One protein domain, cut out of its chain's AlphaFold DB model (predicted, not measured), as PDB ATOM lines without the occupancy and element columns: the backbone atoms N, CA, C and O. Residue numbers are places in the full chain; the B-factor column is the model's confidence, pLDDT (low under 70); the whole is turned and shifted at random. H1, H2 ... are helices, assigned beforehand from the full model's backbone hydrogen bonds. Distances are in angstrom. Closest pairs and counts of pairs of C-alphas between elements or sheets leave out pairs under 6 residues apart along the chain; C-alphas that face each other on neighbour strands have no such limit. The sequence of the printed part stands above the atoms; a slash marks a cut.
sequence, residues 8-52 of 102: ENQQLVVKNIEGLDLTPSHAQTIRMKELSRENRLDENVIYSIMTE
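Overview. This is residues 8 to 52 of the 102 residues of the protein "Chromosome partitioning protein ParB" of Coprobacillus sp. AF31-1BH (UniProt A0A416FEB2). Three short helices make a small triangle, with H3 bridging the space between H1 and H2, which do not reach each other. H2 and H3 form a helical hairpin. The 45 printed residues hold H1, H2 and H3 in that order and no named strand; the class is all helix. The whole is compact, with a radius of gyration of the C-alphas of 9.5 A and spans of 28 by 20 by 14 A.

Arrangement. H1, residues 8 to 20, touches H3, residues 43 to 51, closest at the C-alphas of Leu 12 and Glu 43, 6.6 A apart. They run the same way at a steep tilt of 41 degrees. H2, residues 26 to 37, touches H3 with residues 28 to 32 alone, closest at the C-alphas of Gln 28 and Ile 49, 6.3 A apart. This hairpin has a shallow tilt of 16 degrees, opposite ways. H1 and H2 are apart. In H1, H2 and H3 every O i to N i+4 pair is within hydrogen-bond range.

Along the chain. H1 begins at C-alpha 8 (220.120, 332.301, 237.747) and is 18.3 A long. H2 measures 16.8 A. H3 measures 12.2 A and ends at C-alpha 51 (236.182, 323.402, 243.144).

Size, cuts and confidence. The C-alphas farthest apart, Asp 21 and Glu 38, are 27.7 A apart. The printed part has no cut, and both links are tight. No printed residue is under 70 in pLDDT.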
ATOM      1  N   GLU A   8     219.839 332.586 236.345       90.31
ATOM      2  CA  GLU A   8     220.120 332.301 237.747       90.31
ATOM      3  C   GLU A   8     221.424 331.506 237.872       90.31
ATOM      4  O   GLU A   8     222.350 331.936 238.555       90.31
ATOM      5  N   ASN A   9     221.558 330.406 237.126       90.31
ATOM      6  CA  ASN A   9     222.758 329.570 237.166       90.31
ATOM      7  C   ASN A   9     223.996 330.297 236.622       90.31
ATOM      8  O   ASN A   9     225.090 330.119 237.153       90.31
ATOM      9  N   GLN A  10     223.845 331.159 235.612       92.69
ATOM     10  CA  GLN A  10     224.942 332.014 235.144       92.69
ATOM     11  C   GLN A  10     225.420 332.965 236.248       92.69
ATOM     12  O   GLN A  10     226.625 333.080 236.463       92.69
ATOM     13  N   GLN A  11     224.496 333.594 236.981       92.94
ATOM     14  CA  GLN A  11     224.837 334.492 238.085       92.94
ATOM     15  C   GLN A  11     225.568 333.753 239.213       92.94
ATOM     16  O   GLN A  11     226.531 334.275 239.775       92.94
ATOM     17  N   LEU A  12     225.152 332.520 239.511       92.19
ATOM     18  CA  LEU A  12     225.836 331.669 240.481       92.19
ATOM     19  C   LEU A  12     227.253 331.309 240.034       92.19
ATOM     20  O   LEU A  12     228.177 331.356 240.845       92.19
ATOM     21  N   VAL A  13     227.450 330.977 238.757       91.00
ATOM     22  CA  VAL A  13     228.791 330.709 238.223       91.00
ATOM     23  C   VAL A  13     229.670 331.956 238.330       91.00
ATOM     24  O   VAL A  13     230.798 331.841 238.793       91.00
ATOM     25  N   VAL A  14     229.161 333.148 237.994       91.62
ATOM     26  CA  VAL A  14     229.906 334.417 238.133       91.62
ATOM     27  C   VAL A  14     230.301 334.682 239.586       91.62
ATOM     28  O   VAL A  14     231.472 334.930 239.860       91.62
ATOM     29  N   LYS A  15     229.367 334.522 240.531       91.75
ATOM     30  CA  LYS A  15     229.641 334.637 241.973       91.75
ATOM     31  C   LYS A  15     230.758 333.685 242.421       91.75
ATOM     32  O   LYS A  15     231.603 334.062 243.225       91.75
ATOM     33  N   ASN A  16     230.775 332.456 241.901       89.38
ATOM     34  CA  ASN A  16     231.832 331.485 242.192       89.38
ATOM     35  C   ASN A  16     233.170 331.858 241.542       89.38
ATOM     36  O   ASN A  16     234.210 331.622 242.149       89.38
ATOM     37  N   ILE A  17     233.161 332.442 240.339       88.12
ATOM     38  CA  ILE A  17     234.381 332.931 239.683       88.12
ATOM     39  C   ILE A  17     235.039 334.018 240.534       88.12
ATOM     40  O   ILE A  17     236.232 333.932 240.803       88.12
ATOM     41  N   GLU A  18     234.257 334.993 240.999       88.50
ATOM     42  CA  GLU A  18     234.744 336.088 241.843       88.50
ATOM     43  C   GLU A  18     235.175 335.599 243.233       88.50
ATOM     44  O   GLU A  18     236.223 335.996 243.732       88.50
ATOM     45  N   GLY A  19     234.384 334.723 243.861       85.25
ATOM     46  CA  GLY A  19     234.635 334.258 245.228       85.25
ATOM     47  C   GLY A  19     235.783 333.255 245.363       85.25
ATOM     48  O   GLY A  19     236.382 333.166 246.432       85.25
ATOM     49  N   LEU A  20     236.082 332.491 244.308       83.00
ATOM     50  CA  LEU A  20     237.160 331.497 244.303       83.00
ATOM     51  C   LEU A  20     238.409 331.969 243.547       83.00
ATOM     52  O   LEU A  20     239.427 331.289 243.621       83.00
ATOM     53  N   ASP A  21     238.328 333.080 242.811       82.69
ATOM     54  CA  ASP A  21     239.335 333.510 241.829       82.69
ATOM     55  C   ASP A  21     239.656 332.403 240.796       82.69
ATOM     56  O   ASP A  21     240.799 332.136 240.423       82.69
ATOM     57  N   LEU A  22     238.614 331.688 240.347       81.38
ATOM     58  CA  LEU A  22     238.727 330.542 239.440       81.38
ATOM     59  C   LEU A  22     237.789 330.682 238.246       81.38
ATOM     60  O   LEU A  22     236.591 330.859 238.401       81.38
ATOM     61  N   THR A  23     238.297 330.465 237.031       86.38
ATOM     62  CA  THR A  23     237.448 330.350 235.830       86.38
ATOM     63  C   THR A  23     237.107 328.880 235.554       86.38
ATOM     64  O   THR A  23     238.019 328.042 235.599       86.38
ATOM     65  N   PRO A  24     235.841 328.510 235.255       88.19
ATOM     66  CA  PRO A  24     235.498 327.142 234.872       88.19
ATOM     67  C   PRO A  24     236.258 326.718 233.611       88.19
ATOM     68  O   PRO A  24     236.403 327.477 232.657       88.19
ATOM     69  N   SER A  25     236.738 325.479 233.597       86.75
ATOM     70  CA  SER A  25     237.331 324.865 232.410       86.75
ATOM     71  C   SER A  25     236.250 324.407 231.432       86.75
ATOM     72  O   SER A  25     235.101 324.197 231.815       86.75
ATOM     73  N   HIS A  26     236.633 324.162 230.182       86.00
ATOM     74  CA  HIS A  26     235.715 323.666 229.154       86.00
ATOM     75  C   HIS A  26     235.015 322.345 229.539       86.00
ATOM     76  O   HIS A  26     233.824 322.170 229.314       86.00
ATOM     77  N   ALA A  27     235.724 321.417 230.189       87.31
ATOM     78  CA  ALA A  27     235.117 320.171 230.665       87.31
ATOM     79  C   ALA A  27     234.062 320.422 231.761       87.31
ATOM     80  O   ALA A  27     233.003 319.796 231.766       87.31
ATOM     81  N   GLN A  28     234.326 321.378 232.660       90.25
ATOM     82  CA  GLN A  28     233.382 321.783 233.704       90.25
ATOM     83  C   GLN A  28     232.143 322.457 233.102       90.25
ATOM     84  O   GLN A  28     231.030 322.141 233.516       90.25
ATOM     85  N   THR A  29     232.301 323.323 232.093       90.31
ATOM     86  CA  THR A  29     231.155 323.953 231.416       90.31
ATOM     87  C   THR A  29     230.295 322.908 230.692       90.31
ATOM     88  O   THR A  29     229.077 322.907 230.861       90.31
ATOM     89  N   ILE A  30     230.893 321.938 229.987       90.38
ATOM     90  CA  ILE A  30     230.153 320.808 229.386       90.38
ATOM     91  C   ILE A  30     229.338 320.051 230.445       90.38
ATOM     92  O   ILE A  30     228.144 319.825 230.253       90.38
ATOM     93  N   ARG A  31     229.940 319.723 231.590       91.69
ATOM     94  CA  ARG A  31     229.246 319.000 232.665       91.69
ATOM     95  C   ARG A  31     228.099 319.812 233.274       91.69
ATOM     96  O   ARG A  31     227.018 319.275 233.509       91.69
ATOM     97  N   MET A  32     228.293 321.120 233.472       93.44
ATOM     98  CA  MET A  32     227.221 322.027 233.902       93.44
ATOM     99  C   MET A  32     226.063 322.038 232.896       93.44
ATOM    100  O   MET A  32     224.899 322.019 233.293       93.44
ATOM    101  N   LYS A  33     226.354 322.015 231.588       92.38
ATOM    102  CA  LYS A  33     225.335 321.949 230.529       92.38
ATOM    103  C   LYS A  33     224.469 320.700 230.622       92.38
ATOM    104  O   LYS A  33     223.253 320.795 230.475       92.38
ATOM    105  N   GLU A  34     225.091 319.543 230.810       93.50
ATOM    106  CA  GLU A  34     224.399 318.254 230.904       93.50
ATOM    107  C   GLU A  34     223.481 318.221 232.126       93.50
ATOM    108  O   GLU A  34     222.281 317.989 231.991       93.50
ATOM    109  N   LEU A  35     224.001 318.602 233.292       93.38
ATOM    110  CA  LEU A  35     223.218 318.655 234.528       93.38
ATOM    111  C   LEU A  35     222.095 319.697 234.465       93.38
ATOM    112  O   LEU A  35     221.010 319.468 234.997       93.38
ATOM    113  N   SER A  36     222.312 320.816 233.769       92.31
ATOM    114  CA  SER A  36     221.261 321.810 233.539       92.31
ATOM    115  C   SER A  36     220.132 321.263 232.666       92.31
ATOM    116  O   SER A  36     218.979 321.598 232.916       92.31
ATOM    117  N   ARG A  37     220.432 320.428 231.661       90.81
ATOM    118  CA  ARG A  37     219.408 319.775 230.822       90.81
ATOM    119  C   ARG A  37     218.580 318.764 231.607       90.81
ATOM    120  O   ARG A  37     217.410 318.571 231.299       90.81
ATOM    121  N   GLU A  38     219.178 318.150 232.620       93.38
ATOM    122  CA  GLU A  38     218.516 317.201 233.515       93.38
ATOM    123  C   GLU A  38     217.783 317.877 234.691       93.38
ATOM    124  O   GLU A  38     217.215 317.175 235.521       93.38
ATOM    125  N   ASN A  39     217.779 319.217 234.787       90.00
ATOM    126  CA  ASN A  39     217.294 319.976 235.955       90.00
ATOM    127  C   ASN A  39     217.973 319.575 237.282       90.00
ATOM    128  O   ASN A  39     217.369 319.628 238.349       90.00
ATOM    129  N   ARG A  40     219.247 319.177 237.215       92.75
ATOM    130  CA  ARG A  40     220.076 318.739 238.354       92.75
ATOM    131  C   ARG A  40     221.220 319.704 238.666       92.75
ATOM    132  O   ARG A  40     222.150 319.345 239.381       92.75
ATOM    133  N   LEU A  41     221.198 320.898 238.076       92.94
ATOM    134  CA  LEU A  41     222.204 321.927 238.310       92.94
ATOM    135  C   LEU A  41     221.679 322.950 239.323       92.94
ATOM    136  O   LEU A  41     220.867 323.803 238.967       92.94
ATOM    137  N   ASP A  42     222.174 322.857 240.556       93.38
ATOM    138  CA  ASP A  42     221.935 323.805 241.650       93.38
ATOM    139  C   ASP A  42     223.247 324.444 242.156       93.38
ATOM    140  O   ASP A  42     224.333 324.144 241.654       93.38
ATOM    141  N   GLU A  43     223.155 325.336 243.149       91.50
ATOM    142  CA  GLU A  43     224.306 326.068 243.704       91.50
ATOM    143  C   GLU A  43     225.415 325.161 244.231       91.50
ATOM    144  O   GLU A  43     226.587 325.398 243.933       91.50
ATOM    145  N   ASN A  44     225.060 324.110 244.968       92.19
ATOM    146  CA  ASN A  44     226.039 323.197 245.548       92.19
ATOM    147  C   ASN A  44     226.732 322.393 244.453       92.19
ATOM    148  O   ASN A  44     227.941 322.173 244.508       92.19
ATOM    149  N   VAL A  45     225.979 321.991 243.428       93.00
ATOM    150  CA  VAL A  45     226.529 321.284 242.269       93.00
ATOM    151  C   VAL A  45     227.475 322.189 241.480       93.00
ATOM    152  O   VAL A  45     228.574 321.759 241.133       93.00
ATOM    153  N   ILE A  46     227.106 323.452 241.241       92.19
ATOM    154  CA  ILE A  46     227.978 324.438 240.583       92.19
ATOM    155  C   ILE A  46     229.265 324.638 241.390       92.19
ATOM    156  O   ILE A  46     230.352 324.563 240.818       92.19
ATOM    157  N   TYR A  47     229.153 324.843 242.704       91.19
ATOM    158  CA  TYR A  47     230.299 325.007 243.599       91.19
ATOM    159  C   TYR A  47     231.214 323.775 243.581       91.19
ATOM    160  O   TYR A  47     232.429 323.899 243.414       91.19
ATOM    161  N   SER A  48     230.635 322.574 243.676       90.62
ATOM    162  CA  SER A  48     231.381 321.315 243.624       90.62
ATOM    163  C   SER A  48     232.114 321.159 242.294       90.62
ATOM    164  O   SER A  48     233.291 320.823 242.291       90.62
ATOM    165  N   ILE A  49     231.460 321.442 241.163       90.62
ATOM    166  CA  ILE A  49     232.105 321.370 239.846       90.62
ATOM    167  C   ILE A  49     233.227 322.405 239.742       90.62
ATOM    168  O   ILE A  49     234.270 322.096 239.180       90.62
ATOM    169  N   MET A  50     233.041 323.622 240.261       87.75
ATOM    170  CA  MET A  50     234.038 324.701 240.207       87.75
ATOM    171  C   MET A  50     235.288 324.411 241.045       87.75
ATOM    172  O   MET A  50     236.387 324.786 240.630       87.75
ATOM    173  N   THR A  51     235.117 323.738 242.184       86.56
ATOM    174  CA  THR A  51     236.182 323.402 243.144       86.56
ATOM    175  C   THR A  51     236.834 322.038 242.904       86.56
ATOM    176  O   THR A  51     237.850 321.742 243.528       86.56
ATOM    177  N   GLU A  52     236.306 321.220 241.984       85.31
ATOM    178  CA  GLU A  52     236.963 319.987 241.535       85.31
ATOM    179  C   GLU A  52     238.407 320.273 241.080       85.31
ATOM    180  O   GLU A  52     238.651 321.127 240.221       85.31
TER     181      GLU A  52